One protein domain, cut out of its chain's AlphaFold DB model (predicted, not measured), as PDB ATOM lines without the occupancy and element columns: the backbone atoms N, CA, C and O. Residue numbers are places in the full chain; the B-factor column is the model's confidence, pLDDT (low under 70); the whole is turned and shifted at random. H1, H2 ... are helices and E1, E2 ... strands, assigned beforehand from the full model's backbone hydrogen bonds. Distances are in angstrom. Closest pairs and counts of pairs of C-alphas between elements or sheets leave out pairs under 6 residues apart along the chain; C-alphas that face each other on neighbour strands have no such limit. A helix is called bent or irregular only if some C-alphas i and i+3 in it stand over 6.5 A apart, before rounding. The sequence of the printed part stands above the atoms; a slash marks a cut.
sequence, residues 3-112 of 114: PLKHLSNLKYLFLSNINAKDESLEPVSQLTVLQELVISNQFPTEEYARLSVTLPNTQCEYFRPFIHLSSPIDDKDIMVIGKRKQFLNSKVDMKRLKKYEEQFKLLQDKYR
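This is residues 3 to 112 of the 114 residues of an uncharacterized protein of Bacillus cereus VD107 (UniProt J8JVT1). A bent two-stranded hairpin, E3 and E4, makes one end of an elongated body, and the small parallel pair E1 and E2 with the short helices H1 and H2 makes the other. The longest helix, H4, runs along one side, its residues 97 to 104 near the hairpin and its residues 104 to 112 packing on H3, the helix nearest the mean of the C-alphas. The printed part has 110 residues with four named helices and four named strands, in the order H1 E1 H2 E2 H3 E3 E4 H4; the class is mixed, helices and strands. One sheet has the order E3, E4, antiparallel, the other E1, E2, parallel. The whole is compact, with a radius of gyration of the C-alphas of 14.4 A and spans of 45 by 28 by 25 A.

E3 is residues 66 to 73, 14.8 A long from C-alpha 66 at (56.669, 98.354, 307.049), and E4 is residues 76 to 80, 10.7 A. H4, residues 94 to 112, is 26.7 A long and ends at C-alpha 112 at (63.968, 110.602, 293.208). H3 is residues 45 to 54, 14.6 A. E1 is residues 12 to 15, 10.0 A, and E2 residues 36 to 39, 9.8 A. H2 is residues 26 to 29, 5.4 A. H1, residues 3 to 6, begins at C-alpha 3 at (79.061, 91.855, 289.465); it is neither bent nor irregular, but only just: C-alphas 3 and 6 are 6.0 A apart.

E3 and E4 form a hairpin, with N 67 and O 79 at 3.0 A and N 73 and O 76 at 2.9 A, within hydrogen-bond range. E3 bends by 99 degrees at residue 70. Residues 78 to 79 of E4 also pair antiparallel with residues 87 to 88. The closest C-alphas of E3 and H4, those of Phe 66 and Tyr 100, are 7.8 A apart. H4 touches H3 with residues 104 to 112 alone, at a steep tilt of 49 degrees, the same way; the closest C-alphas, of Ala 49 and Gln 108, are 5.1 A apart. H3 touches H2, the closest C-alphas being those of Ser 29 and Leu 51, 5.8 A. H2 touches H1, with the C-alphas of Lys 5 and Pro 27 closest at 4.8 A. E1, H2 and E2 form a strand-helix-strand unit, two parallel neighbour strands with a helix between them in the chain, and its crossover is right-handed. N 15 and O 38 are 2.8 A apart, within hydrogen-bond range. E2 and E3 are apart. In H4 every O i to N i+4 pair is within hydrogen-bond range, in H3 5 of 6 are, and H1 and H2 are too short for such a pair.

The two C-alphas farthest apart, of His 6 and Val 92, are 44.7 A apart. The printed part has no cut. The links H3 to E3 and E4 to H4 are long, with 11 and 13 residues. The mean pLDDT of the printed part is 95.6, and no printed residue is under 70.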
ATOM      1  N   PRO A   3      79.276  92.469 290.777       88.50
ATOM      2  CA  PRO A   3      79.061  91.855 289.465       88.50
ATOM      3  C   PRO A   3      77.597  91.851 289.001       88.50
ATOM      4  O   PRO A   3      77.343  91.793 287.799       88.50
ATOM      5  N   LEU A   4      76.636  91.936 289.933       88.94
ATOM      6  CA  LEU A   4      75.207  91.899 289.615       88.94
ATOM      7  C   LEU A   4      74.783  93.043 288.696       88.94
ATOM      8  O   LEU A   4      73.946  92.819 287.830       88.94
ATOM      9  N   LYS A   5      75.398  94.226 288.817       90.69
ATOM     10  CA  LYS A   5      75.014  95.413 288.037       90.69
ATOM     11  C   LYS A   5      75.133  95.230 286.520       90.69
ATOM     12  O   LYS A   5      74.542  95.984 285.759       90.69
ATOM     13  N   HIS A   6      75.901  94.234 286.074       93.31
ATOM     14  CA  HIS A   6      76.111  93.941 284.656       93.31
ATOM     15  C   HIS A   6      75.050  93.007 284.058       93.31
ATOM     16  O   HIS A   6      75.016  92.823 282.842       93.31
ATOM     17  N   LEU A   7      74.166  92.425 284.875       94.56
ATOM     18  CA  LEU A   7      73.099  91.531 284.421       94.56
ATOM     19  C   LEU A   7      71.880  92.327 283.932       94.56
ATOM     20  O   LEU A   7      70.767  92.142 284.415       94.56
ATOM     21  N   SER A   8      72.077  93.207 282.951       91.38
ATOM     22  CA  SER A   8      71.087  94.196 282.488       91.38
ATOM     23  C   SER A   8      69.780  93.622 281.929       91.38
ATOM     24  O   SER A   8      68.837  94.375 281.731       91.38
ATOM     25  N   ASN A   9      69.706  92.310 281.689       95.56
ATOM     26  CA  ASN A   9      68.505  91.606 281.224       95.56
ATOM     27  C   ASN A   9      67.848  90.734 282.313       95.56
ATOM     28  O   ASN A   9      66.942  89.951 282.012       95.56
ATOM     29  N   LEU A  10      68.325  90.802 283.560       97.62
ATOM     30  CA  LEU A  10      67.808  89.984 284.652       97.62
ATOM     31  C   LEU A  10      66.383  90.416 285.012       97.62
ATOM     32  O   LEU A  10      66.147  91.567 285.363       97.62
ATOM     33  N   LYS A  11      65.435  89.476 284.944       97.94
ATOM     34  CA  LYS A  11      64.016  89.733 285.245       97.94
ATOM     35  C   LYS A  11      63.622  89.377 286.673       97.94
ATOM     36  O   LYS A  11      62.743  90.023 287.229       97.94
ATOM     37  N   TYR A  12      64.286  88.388 287.264       98.06
ATOM     38  CA  TYR A  12      63.952  87.867 288.585       98.06
ATOM     39  C   TYR A  12      65.221  87.728 289.412       98.06
ATOM     40  O   TYR A  12      66.197  87.127 288.958       98.06
ATOM     41  N   LEU A  13      65.200  88.272 290.625       97.06
ATOM     42  CA  LEU A  13      66.324  88.203 291.546       97.06
ATOM     43  C   LEU A  13      65.831  87.824 292.941       97.06
ATOM     44  O   LEU A  13      65.061  88.548 293.566       97.06
ATOM     45  N   PHE A  14      66.331  86.694 293.433       95.88
ATOM     46  CA  PHE A  14      66.055  86.185 294.771       95.88
ATOM     47  C   PHE A  14      67.347  86.233 295.588       95.88
ATOM     48  O   PHE A  14      68.317  85.541 295.284       95.88
ATOM     49  N   LEU A  15      67.365  87.069 296.624       91.38
ATOM     50  CA  LEU A  15      68.489  87.279 297.531       91.38
ATOM     51  C   LEU A  15      68.070  86.939 298.964       91.38
ATOM     52  O   LEU A  15      67.743  87.808 299.777       91.38
ATOM     53  N   SER A  16      68.082  85.649 299.284       84.81
ATOM     54  CA  SER A  16      67.830  85.152 300.637       84.81
ATOM     55  C   SER A  16      69.137  84.951 301.402       84.81
ATOM     56  O   SER A  16      70.076  84.363 300.869       84.81
ATOM     57  N   ASN A  17      69.169  85.360 302.672       82.94
ATOM     58  CA  ASN A  17      70.275  85.080 303.598       82.94
ATOM     59  C   ASN A  17      71.658  85.565 303.110       82.94
ATOM     60  O   ASN A  17      72.671  84.888 303.288       82.94
ATOM     61  N   ILE A  18      71.698  86.736 302.469       86.31
ATOM     62  CA  ILE A  18      72.947  87.315 301.969       86.31
ATOM     63  C   ILE A  18      73.643  88.152 303.045       86.31
ATOM     64  O   ILE A  18      73.020  88.972 303.713       86.31
ATOM     65  N   ASN A  19      74.959  87.974 303.180       82.50
ATOM     66  CA  ASN A  19      75.812  88.785 304.049       82.50
ATOM     67  C   ASN A  19      76.685  89.717 303.193       82.50
ATOM     68  O   ASN A  19      77.852  89.428 302.915       82.50
ATOM     69  N   ALA A  20      76.091  90.805 302.703       82.88
ATOM     70  CA  ALA A  20      76.821  91.826 301.960       82.88
ATOM     71  C   ALA A  20      77.725  92.617 302.920       82.88
ATOM     72  O   ALA A  20      77.230  93.262 303.843       82.88
ATOM     73  N   LYS A  21      79.047  92.571 302.704       83.62
ATOM     74  CA  LYS A  21      80.047  93.214 303.583       83.62
ATOM     75  C   LYS A  21      79.834  94.721 303.761       83.62
ATOM     76  O   LYS A  21      80.164  95.257 304.810       83.62
ATOM     77  N   ASP A  22      79.340  95.379 302.721       87.75
ATOM     78  CA  ASP A  22      79.082  96.818 302.640       87.75
ATOM     79  C   ASP A  22      77.637  97.187 303.003       87.75
ATOM     80  O   ASP A  22      77.286  98.362 302.968       87.75
ATOM     81  N   GLU A  23      76.798  96.200 303.344       89.56
ATOM     82  CA  GLU A  23      75.368  96.375 303.622       89.56
ATOM     83  C   GLU A  23      74.624  97.145 302.514       89.56
ATOM     84  O   GLU A  23      73.623  97.808 302.786       89.56
ATOM     85  N   SER A  24      75.103  97.045 301.268       92.12
ATOM     86  CA  SER A  24      74.612  97.827 300.136       92.12
ATOM     87  C   SER A  24      73.880  96.969 299.108       92.12
ATOM     88  O   SER A  24      74.324  95.887 298.720       92.12
ATOM     89  N   LEU A  25      72.770  97.511 298.619       94.31
ATOM     90  CA  LEU A  25      71.987  97.066 297.472       94.31
ATOM     91  C   LEU A  25      72.185  97.971 296.251       94.31
ATOM     92  O   LEU A  25      71.425  97.865 295.292       94.31
ATOM     93  N   GLU A  26      73.174  98.868 296.258       93.50
ATOM     94  CA  GLU A  26      73.434  99.783 295.135       93.50
ATOM     95  C   GLU A  26      73.537  99.045 293.791       93.50
ATOM     96  O   GLU A  26      72.814  99.441 292.875       93.50
ATOM     97  N   PRO A  27      74.234  97.897 293.672       94.12
ATOM     98  CA  PRO A  27      74.333  97.205 292.388       94.12
ATOM     99  C   PRO A  27      72.989  96.717 291.831       94.12
ATOM    100  O   PRO A  27      72.854  96.529 290.625       94.12
ATOM    101  N   VAL A  28      71.985  96.511 292.694       95.50
ATOM    102  CA  VAL A  28      70.629  96.106 292.292       95.50
ATOM    103  C   VAL A  28      69.888  97.269 291.630       95.50
ATOM    104  O   VAL A  28      69.075  97.032 290.745       95.50
ATOM    105  N   SER A  29      70.201  98.520 291.986       94.38
ATOM    106  CA  SER A  29      69.559  99.708 291.394       94.38
ATOM    107  C   SER A  29      69.800  99.842 289.886       94.38
ATOM    108  O   SER A  29      68.994 100.450 289.190       94.38
ATOM    109  N   GLN A  30      70.858  99.207 289.373       94.69
ATOM    110  CA  GLN A  30      71.220  99.203 287.954       94.69
ATOM    111  C   GLN A  30      70.407  98.186 287.128       94.69
ATOM    112  O   GLN A  30      70.467  98.184 285.899       94.69
ATOM    113  N   LEU A  31      69.629  97.313 287.779       96.44
ATOM    114  CA  LEU A  31      68.813  96.286 287.129       96.44
ATOM    115  C   LEU A  31      67.450  96.851 286.704       96.44
ATOM    116  O   LEU A  31      66.404  96.404 287.161       96.44
ATOM    117  N   THR A  32      67.446  97.847 285.821       93.81
ATOM    118  CA  THR A  32      66.249  98.648 285.487       93.81
ATOM    119  C   THR A  32      65.110  97.872 284.813       93.81
ATOM    120  O   THR A  32      63.975  98.347 284.793       93.81
ATOM    121  N   VAL A  33      65.381  96.673 284.283       96.62
ATOM    122  CA  VAL A  33      64.367  95.771 283.699       96.62
ATOM    123  C   VAL A  33      63.889  94.680 284.666       96.62
ATOM    124  O   VAL A  33      63.123  93.798 284.261       96.62
ATOM    125  N   LEU A  34      64.350  94.706 285.921       98.25
ATOM    126  CA  LEU A  34      63.980  93.726 286.933       98.25
ATOM    127  C   LEU A  34      62.472  93.796 287.186       98.25
ATOM    128  O   LEU A  34      61.910  94.857 287.445       98.25
ATOM    129  N   GLN A  35      61.803  92.655 287.096       98.44
ATOM    130  CA  GLN A  35      60.356  92.556 287.272       98.44
ATOM    131  C   GLN A  35      60.011  92.196 288.711       98.44
ATOM    132  O   GLN A  35      59.042  92.717 289.257       98.44
ATOM    133  N   GLU A  36      60.827  91.352 289.344       98.62
ATOM    134  CA  GLU A  36      60.619  90.900 290.715       98.62
ATOM    135  C   GLU A  36      61.937  90.843 291.487       98.62
ATOM    136  O   GLU A  36      62.941  90.290 291.020       98.62
ATOM    137  N   LEU A  37      61.899  91.395 292.696       98.12
ATOM    138  CA  LEU A  37      62.961  91.315 293.682       98.12
ATOM    139  C   LEU A  37      62.408  90.712 294.971       98.12
ATOM    140  O   LEU A  37      61.590  91.323 295.658       98.12
ATOM    141  N   VAL A  38      62.936  89.549 295.341       97.31
ATOM    142  CA  VAL A  38      62.709  88.950 296.656       97.31
ATOM    143  C   VAL A  38      63.987  89.067 297.461       97.31
ATOM    144  O   VAL A  38      65.042  88.572 297.063       97.31
ATOM    145  N   ILE A  39      63.902  89.728 298.609       95.00
ATOM    146  CA  ILE A  39      65.056  89.994 299.461       95.00
ATOM    147  C   ILE A  39      64.678  89.891 300.934       95.00
ATOM    148  O   ILE A  39      63.537  90.121 301.310       95.00
ATOM    149  N   SER A  40      65.633  89.528 301.788       93.25
ATOM    150  CA  SER A  40      65.441  89.496 303.244       93.25
ATOM    151  C   SER A  40      65.594  90.875 303.896       93.25
ATOM    152  O   SER A  40      66.403  91.675 303.433       93.25
ATOM    153  N   ASN A  41      64.910  91.109 305.025       94.56
ATOM    154  CA  ASN A  41      64.904  92.386 305.748       94.56
ATOM    155  C   ASN A  41      66.197  92.606 306.571       94.56
ATOM    156  O   ASN A  41      66.172  92.704 307.796       94.56
ATOM    157  N   GLN A  42      67.352  92.609 305.901       93.69
ATOM    158  CA  GLN A  42      68.685  92.629 306.525       93.69
ATOM    159  C   GLN A  42      69.507  93.882 306.199       93.69
ATOM    160  O   GLN A  42      70.522  94.126 306.848       93.69
ATOM    161  N   PHE A  43      69.060  94.684 305.233       95.69
ATOM    162  CA  PHE A  43      69.708  95.919 304.787       95.69
ATOM    163  C   PHE A  43      69.170  97.157 305.511       95.69
ATOM    164  O   PHE A  43      68.066  97.105 306.054       95.69
ATOM    165  N   PRO A  44      69.906  98.278 305.560       97.06
ATOM    166  CA  PRO A  44      69.383  99.546 306.071       97.06
ATOM    167  C   PRO A  44      68.087  99.984 305.364       97.06
ATOM    168  O   PRO A  44      67.908  99.733 304.177       97.06
ATOM    169  N   THR A  45      67.187 100.682 306.073       97.94
ATOM    170  CA  THR A  45      65.914 101.197 305.510       97.94
ATOM    171  C   THR A  45      66.125 102.027 304.238       97.94
ATOM    172  O   THR A  45      65.325 101.958 303.310       97.94
ATOM    173  N   GLU A  46      67.221 102.786 304.198       97.69
ATOM    174  CA  GLU A  46      67.610 103.642 303.076       97.69
ATOM    175  C   GLU A  46      67.802 102.877 301.767       97.69
ATOM    176  O   GLU A  46      67.397 103.365 300.716       97.69
ATOM    177  N   GLU A  47      68.317 101.649 301.830       97.50
ATOM    178  CA  GLU A  47      68.548 100.830 300.642       97.50
ATOM    179  C   GLU A  47      67.227 100.444 299.963       97.50
ATOM    180  O   GLU A  47      67.102 100.546 298.745       97.50
ATOM    181  N   TYR A  48      66.203 100.074 300.742       98.00
ATOM    182  CA  TYR A  48      64.879  99.761 300.192       98.00
ATOM    183  C   TYR A  48      64.148 101.007 299.697       98.00
ATOM    184  O   TYR A  48      63.485 100.953 298.664       98.00
ATOM    185  N   ALA A  49      64.276 102.133 300.410       98.12
ATOM    186  CA  ALA A  49      63.693 103.398 299.979       98.12
ATOM    187  C   ALA A  49      64.292 103.854 298.641       98.12
ATOM    188  O   ALA A  49      63.536 104.177 297.724       98.12
ATOM    189  N   ARG A  50      65.623 103.784 298.484       97.81
ATOM    190  CA  ARG A  50      66.300 104.070 297.213       97.81
ATOM    191  C   ARG A  50      65.808 103.147 296.103       97.81
ATOM    192  O   ARG A  50      65.336 103.632 295.081       97.81
ATOM    193  N   LEU A  51      65.846 101.828 296.314       97.44
ATOM    194  CA  LEU A  51      65.403 100.880 295.288       97.44
ATOM    195  C   LEU A  51      63.934 101.073 294.896       97.44
ATOM    196  O   LEU A  51      63.609 100.946 293.721       97.44
ATOM    197  N   SER A  52      63.063 101.446 295.837       97.94
ATOM    198  CA  SER A  52      61.646 101.691 295.541       97.94
ATOM    199  C   SER A  52      61.397 102.832 294.552       97.94
ATOM    200  O   SER A  52      60.339 102.864 293.929       97.94
ATOM    201  N   VAL A  53      62.348 103.763 294.405       97.44
ATOM    202  CA  VAL A  53      62.252 104.863 293.434       97.44
ATOM    203  C   VAL A  53      63.121 104.648 292.202       97.44
ATOM    204  O   VAL A  53      62.710 105.056 291.121       97.44
ATOM    205  N   THR A  54      64.267 103.969 292.318       96.31
ATOM    206  CA  THR A  54      65.132 103.676 291.159       96.31
ATOM    207  C   THR A  54      64.635 102.488 290.335       96.31
ATOM    208  O   THR A  54      64.975 102.364 289.163       96.31
ATOM    209  N   LEU A  55      63.822 101.611 290.931       96.69
ATOM    210  CA  LEU A  55      63.210 100.448 290.286       96.69
ATOM    211  C   LEU A  55      61.669 100.519 290.352       96.69
ATOM    212  O   LEU A  55      61.028  99.631 290.919       96.69
ATOM    213  N   PRO A  56      61.035 101.559 289.773       95.88
ATOM    214  CA  PRO A  56      59.603 101.824 289.952       95.88
ATOM    215  C   PRO A  56      58.690 100.750 289.338       95.88
ATOM    216  O   PRO A  56      57.520 100.658 289.700       95.88
ATOM    217  N   ASN A  57      59.219  99.937 288.415       96.94
ATOM    218  CA  ASN A  57      58.490  98.855 287.747       96.94
ATOM    219  C   ASN A  57      58.766  97.470 288.357       96.94
ATOM    220  O   ASN A  57      58.233  96.473 287.869       96.94
ATOM    221  N   THR A  58      59.603  97.388 289.393       98.38
ATOM    222  CA  THR A  58      59.948  96.127 290.054       98.38
ATOM    223  C   THR A  58      58.996  95.858 291.209       98.38
ATOM    224  O   THR A  58      58.813  96.686 292.100       98.38
ATOM    225  N   GLN A  59      58.434  94.654 291.236       98.50
ATOM    226  CA  GLN A  59      57.669  94.166 292.372       98.50
ATOM    227  C   GLN A  59      58.616  93.743 293.496       98.50
ATOM    228  O   GLN A  59      59.491  92.900 293.307       98.50
ATOM    229  N   CYS A  60      58.432  94.333 294.673       98.19
ATOM    230  CA  CYS A  60      59.151  93.971 295.885       98.19
ATOM    231  C   CYS A  60      58.269  94.260 297.098       98.19
ATOM    232  O   CYS A  60      57.752  95.368 297.270       98.19
ATOM    233  N   GLU A  61      58.111  93.270 297.973       97.12
ATOM    234  CA  GLU A  61      57.303  93.416 299.185       97.12
ATOM    235  C   GLU A  61      57.845  94.528 300.098       97.12
ATOM    236  O   GLU A  61      57.070  95.259 300.711       97.12
ATOM    237  N   TYR A  62      59.167  94.716 300.140       97.69
ATOM    238  CA  TYR A  62      59.837  95.627 301.076       97.69
ATOM    239  C   TYR A  62      60.037  97.049 300.543       97.69
ATOM    240  O   TYR A  62      60.665  97.867 301.210       97.69
ATOM    241  N   PHE A  63      59.470  97.399 299.385       98.00
ATOM    242  CA  PHE A  63      59.431  98.782 298.881       98.00
ATOM    243  C   PHE A  63      58.381  99.636 299.609       98.00
ATOM    244  O   PHE A  63      57.530 100.285 299.005       98.00
ATOM    245  N   ARG A  64      58.414  99.596 300.942       98.25
ATOM    246  CA  ARG A  64      57.491 100.280 301.849       98.25
ATOM    247  C   ARG A  64      58.116 100.392 303.248       98.25
ATOM    248  O   ARG A  64      59.024  99.627 303.563       98.25
ATOM    249  N   PRO A  65      57.638 101.299 304.115       98.38
ATOM    250  CA  PRO A  65      58.215 101.502 305.449       98.38
ATOM    251  C   PRO A  65      58.053 100.300 306.392       98.38
ATOM    252  O   PRO A  65      58.882 100.091 307.280       98.38
ATOM    253  N   PHE A  66      56.982  99.525 306.234       98.50
ATOM    254  CA  PHE A  66      56.669  98.354 307.049       98.50
ATOM    255  C   PHE A  66      55.673  97.436 306.330       98.50
ATOM    256  O   PHE A  66      54.976  97.865 305.408       98.50
ATOM    257  N   ILE A  67      55.586  96.181 306.769       98.00
ATOM    258  CA  ILE A  67      54.621  95.187 306.275       98.00
ATOM    259  C   ILE A  67      53.796  94.618 307.429       98.00
ATOM    260  O   ILE A  67      54.251  94.617 308.576       98.00
ATOM    261  N   HIS A  68      52.620  94.080 307.113       97.75
ATOM    262  CA  HIS A  68      51.897  93.204 308.029       97.75
ATOM    263  C   HIS A  68      52.484  91.797 307.983       97.75
ATOM    264  O   HIS A  68      52.736  91.255 306.908       97.75
ATOM    265  N   LEU A  69      52.675  91.199 309.154       96.12
ATOM    266  CA  LEU A  69      53.058  89.802 309.272       96.12
ATOM    267  C   LEU A  69      51.850  88.902 309.003       96.12
ATOM    268  O   LEU A  69      50.762  89.139 309.523       96.12
ATOM    269  N   SER A  70      52.061  87.825 308.245       94.25
ATOM    270  CA  SER A  70      51.056  86.766 308.076       94.25
ATOM    271  C   SER A  70      50.789  86.007 309.380       94.25
ATOM    272  O   SER A  70      49.674  85.546 309.609       94.25
ATOM    273  N   SER A  71      51.802  85.915 310.245       94.94
ATOM    274  CA  SER A  71      51.708  85.383 311.602       94.94
ATOM    275  C   SER A  71      52.336  86.386 312.575       94.94
ATOM    276  O   SER A  71      53.552  86.585 312.516       94.94
ATOM    277  N   PRO A  72      51.546  87.022 313.457       94.50
ATOM    278  CA  PRO A  72      52.066  87.920 314.485       94.50
ATOM    279  C   PRO A  72      53.074  87.236 315.419       94.50
ATOM    280  O   PRO A  72      53.016  86.024 315.635       94.50
ATOM    281  N   ILE A  73      53.981  88.031 315.988       93.12
ATOM    282  CA  ILE A  73      54.910  87.615 317.046       93.12
ATOM    283  C   ILE A  73      54.445  88.291 318.333       93.12
ATOM    284  O   ILE A  73      54.527  89.516 318.447       93.12
ATOM    285  N   ASP A  74      53.949  87.504 319.284       94.38
ATOM    286  CA  ASP A  74      53.204  88.000 320.445       94.38
ATOM    287  C   ASP A  74      52.022  88.885 319.999       94.38
ATOM    288  O   ASP A  74      51.155  88.446 319.243       94.38
ATOM    289  N   ASP A  75      51.989  90.143 320.432       94.94
ATOM    290  CA  ASP A  75      51.008  91.147 320.034       94.94
ATOM    291  C   ASP A  75      51.453  91.990 318.827       94.94
ATOM    292  O   ASP A  75      50.743  92.915 318.436       94.94
ATOM    293  N   LYS A  76      52.610  91.714 318.217       97.81
ATOM    294  CA  LYS A  76      53.178  92.529 317.133       97.81
ATOM    295  C   LYS A  76      52.860  91.916 315.778       97.81
ATOM    296  O   LYS A  76      53.342  90.838 315.435       97.81
ATOM    297  N   ASP A  77      52.075  92.633 314.987       98.06
ATOM    298  CA  ASP A  77      51.617  92.247 313.651       98.06
ATOM    299  C   ASP A  77      52.285  93.056 312.528       98.06
ATOM    300  O   ASP A  77      51.975  92.841 311.357       98.06
ATOM    301  N   ILE A  78      53.214  93.959 312.858       98.31
ATOM    302  CA  ILE A  78      53.967  94.769 311.899       98.31
ATOM    303  C   ILE A  78      55.466  94.482 311.994       98.31
ATOM    304  O   ILE A  78      56.052  94.545 313.076       98.31
ATOM    305  N   MET A  79      56.115  94.286 310.843       98.00
ATOM    306  CA  MET A  79      57.573  94.341 310.711       98.00
ATOM    307  C   MET A  79      57.987  95.643 310.029       98.00
ATOM    308  O   MET A  79      57.631  95.891 308.878       98.00
ATOM    309  N   VAL A  80      58.784  96.460 310.718       98.44
ATOM    310  CA  VAL A  80      59.378  97.660 310.120       98.44
ATOM    311  C   VAL A  80      60.530  97.264 309.194       98.44
ATOM    312  O   VAL A  80      61.389  96.456 309.558       98.44
ATOM    313  N   ILE A  81      60.565  97.848 307.997       98.31
ATOM    314  CA  ILE A  81      61.594  97.562 306.999       98.31
ATOM    315  C   ILE A  81      62.898  98.285 307.359       98.31
ATOM    316  O   ILE A  81      62.952  99.500 307.582       98.31
ATOM    317  N   GLY A  82      63.977  97.514 307.416       96.94
ATOM    318  CA  GLY A  82      65.319  97.943 307.766       96.94
ATOM    319  C   GLY A  82      65.998  97.033 308.787       96.94
ATOM    320  O   GLY A  82      65.392  96.514 309.725       96.94
ATOM    321  N   LYS A  83      67.319  96.936 308.665       94.81
ATOM    322  CA  LYS A  83      68.199  96.250 309.601       94.81
ATOM    323  C   LYS A  83      67.995  96.779 311.020       94.81
ATOM    324  O   LYS A  83      68.014  97.992 311.247       94.81
ATOM    325  N   ARG A  84      67.870  95.856 311.982       93.44
ATOM    326  CA  ARG A  84      67.690  96.148 313.420       93.44
ATOM    327  C   ARG A  84      66.449  96.999 313.732       93.44
ATOM    328  O   ARG A  84      66.402  97.650 314.774       93.44
ATOM    329  N   LYS A  85      65.451  97.035 312.845       95.44
ATOM    330  CA  LYS A  85      64.172  97.684 313.139       95.44
ATOM    331  C   LYS A  85      63.277  96.752 313.951       95.44
ATOM    332  O   LYS A  85      63.420  95.535 313.929       95.44
ATOM    333  N   GLN A  86      62.400  97.366 314.732       94.81
ATOM    334  CA  GLN A  86      61.524  96.686 315.678       94.81
ATOM    335  C   GLN A  86      60.264  96.143 314.998       94.81
ATOM    336  O   GLN A  86      59.787  96.706 314.011       94.81
ATOM    337  N   PHE A  87      59.700  95.092 315.585       97.44
ATOM    338  CA  PHE A  87      58.316  94.700 315.343       97.44
ATOM    339  C   PHE A  87      57.383  95.598 316.165       97.44
ATOM    340  O   PHE A  87      57.737  95.985 317.282       97.44
ATOM    341  N   LEU A  88      56.220  95.935 315.615       98.00
ATOM    342  CA  LEU A  88      55.241  96.848 316.213       98.00
ATOM    343  C   LEU A  88      53.832  96.259 316.169       98.00
ATOM    344  O   LEU A  88      53.573  95.317 315.423       98.00
ATOM    345  N   ASN A  89      52.925  96.855 316.938       98.25
ATOM    346  CA  ASN A  89      51.495  96.575 316.865       98.25
ATOM    347  C   ASN A  89      50.773  97.663 316.048       98.25
ATOM    348  O   ASN A  89      50.884  98.855 316.340       98.25
ATOM    349  N   SER A  90      49.990  97.257 315.050       97.25
ATOM    350  CA  SER A  90      49.269  98.137 314.121       97.25
ATOM    351  C   SER A  90      48.257  99.070 314.793       97.25
ATOM    352  O   SER A  90      47.990 100.159 314.288       97.25
ATOM    353  N   LYS A  91      47.713  98.679 315.950       96.81
ATOM    354  CA  LYS A  91      46.682  99.422 316.689       96.81
ATOM    355  C   LYS A  91      47.269 100.317 317.776       96.81
ATOM    356  O   LYS A  91      46.746 101.399 318.024       96.81
ATOM    357  N   VAL A  92      48.342  99.879 318.430       97.44
ATOM    358  CA  VAL A  92      48.938 100.580 319.579       97.44
ATOM    359  C   VAL A  92      50.030 101.558 319.138       97.44
ATOM    360  O   VAL A  92      50.106 102.677 319.645       97.44
ATOM    361  N   ASP A  93      50.850 101.192 318.150       97.81
ATOM    362  CA  ASP A  93      52.039 101.957 317.754       97.81
ATOM    363  C   ASP A  93      51.797 102.930 316.582       97.81
ATOM    364  O   ASP A  93      52.750 103.370 315.933       97.81
ATOM    365  N   MET A  94      50.549 103.338 316.320       97.19
ATOM    366  CA  MET A  94      50.177 104.186 315.167       97.19
ATOM    367  C   MET A  94      51.062 105.436 315.005       97.19
ATOM    368  O   MET A  94      51.487 105.772 313.900       97.19
ATOM    369  N   LYS A  95      51.414 106.113 316.109       98.12
ATOM    370  CA  LYS A  95      52.294 107.296 316.072       98.12
ATOM    371  C   LYS A  95      53.708 106.962 315.580       98.12
ATOM    372  O   LYS A  95      54.331 107.774 314.897       98.12
ATOM    373  N   ARG A  96      54.236 105.787 315.937       97.88
ATOM    374  CA  ARG A  96      55.552 105.320 315.478       97.88
ATOM    375  C   ARG A  96      55.494 104.888 314.018       97.88
ATOM    376  O   ARG A  96      56.410 105.223 313.279       97.88
ATOM    377  N   LEU A  97      54.419 104.211 313.609       98.31
ATOM    378  CA  LEU A  97      54.193 103.818 312.216       98.31
ATOM    379  C   LEU A  97      54.188 105.038 311.294       98.31
ATOM    380  O   LEU A  97      54.983 105.080 310.362       98.31
ATOM    381  N   LYS A  98      53.437 106.087 311.651       98.50
ATOM    382  CA  LYS A  98      53.438 107.354 310.907       98.50
ATOM    383  C   LYS A  98      54.837 107.965 310.775       98.50
ATOM    384  O   LYS A  98      55.232 108.409 309.703       98.50
ATOM    385  N   LYS A  99      55.634 107.933 311.850       98.25
ATOM    386  CA  LYS A  99      57.027 108.406 311.807       98.25
ATOM    387  C   LYS A  99      57.879 107.593 310.824       98.25
ATOM    388  O   LYS A  99      58.728 108.171 310.153       98.25
ATOM    389  N   TYR A 100      57.685 106.276 310.735       98.31
ATOM    390  CA  TYR A 100      58.396 105.453 309.754       98.31
ATOM    391  C   TYR A 100      57.948 105.741 308.319       98.31
ATOM    392  O   TYR A 100      58.804 105.767 307.440       98.31
ATOM    393  N   GLU A 101      56.662 106.011 308.079       98.56
ATOM    394  CA  GLU A 101      56.167 106.450 306.764       98.56
ATOM    395  C   GLU A 101      56.824 107.762 306.334       98.56
ATOM    396  O   GLU A 101      57.385 107.838 305.242       98.56
ATOM    397  N   GLU A 102      56.823 108.767 307.212       98.56
ATOM    398  CA  GLU A 102      57.450 110.069 306.960       98.56
ATOM    399  C   GLU A 102      58.957 109.925 306.697       98.56
ATOM    400  O   GLU A 102      59.483 110.491 305.742       98.56
ATOM    401  N   GLN A 103      59.662 109.121 307.498       98.25
ATOM    402  CA  GLN A 103      61.090 108.868 307.296       98.25
ATOM    403  C   GLN A 103      61.377 108.147 305.978       98.25
ATOM    404  O   GLN A 103      62.320 108.509 305.281       98.25
ATOM    405  N   PHE A 104      60.579 107.138 305.630       98.50
ATOM    406  CA  PHE A 104      60.742 106.412 304.375       98.50
ATOM    407  C   PHE A 104      60.490 107.328 303.178       98.50
ATOM    408  O   PHE A 104      61.278 107.324 302.238       98.50
ATOM    409  N   LYS A 105      59.462 108.180 303.256       98.44
ATOM    410  CA  LYS A 105      59.157 109.207 302.254       98.44
ATOM    411  C   LYS A 105      60.330 110.168 302.043       98.44
ATOM    412  O   LYS A 105      60.733 110.374 300.905       98.44
ATOM    413  N   LEU A 106      60.926 110.687 303.120       98.25
ATOM    414  CA  LEU A 106      62.098 111.570 303.031       98.25
ATOM    415  C   LEU A 106      63.287 110.893 302.332       98.25
ATOM    416  O   LEU A 106      64.001 111.535 301.566       98.25
ATOM    417  N   LEU A 107      63.496 109.596 302.577       98.06
ATOM    418  CA  LEU A 107      64.533 108.825 301.892       98.06
ATOM    419  C   LEU A 107      64.183 108.613 300.416       98.06
ATOM    420  O   LEU A 107      65.047 108.786 299.570       98.06
ATOM    421  N   GLN A 108      62.932 108.294 300.084       97.81
ATOM    422  CA  GLN A 108      62.495 108.196 298.687       97.81
ATOM    423  C   GLN A 108      62.712 109.511 297.932       97.81
ATOM    424  O   GLN A 108      63.259 109.495 296.833       97.81
ATOM    425  N   ASP A 109      62.322 110.639 298.529       97.56
ATOM    426  CA  ASP A 109      62.455 111.959 297.913       97.56
ATOM    427  C   ASP A 109      63.936 112.324 297.701       97.56
ATOM    428  O   ASP A 109      64.289 112.817 296.635       97.56
ATOM    429  N   LYS A 110      64.834 111.961 298.635       96.50
ATOM    430  CA  LYS A 110      66.296 112.112 298.478       96.50
ATOM    431  C   LYS A 110      66.852 111.431 297.216       96.50
ATOM    432  O   LYS A 110      67.859 111.892 296.686       96.50
ATOM    433  N   TYR A 111      66.249 110.330 296.767       95.31
ATOM    434  CA  TYR A 111      66.749 109.515 295.651       95.31
ATOM    435  C   TYR A 111      65.938 109.651 294.361       95.31
ATOM    436  O   TYR A 111      66.283 109.023 293.365       95.31
ATOM    437  N   ARG A 112      64.857 110.436 294.366       87.75
ATOM    438  CA  ARG A 112      63.968 110.602 293.208       87.75
ATOM    439  C   ARG A 112      64.559 111.508 292.119       87.75
ATOM    440  O   ARG A 112      64.147 111.394 290.970       87.75
TER     441      ARG A 112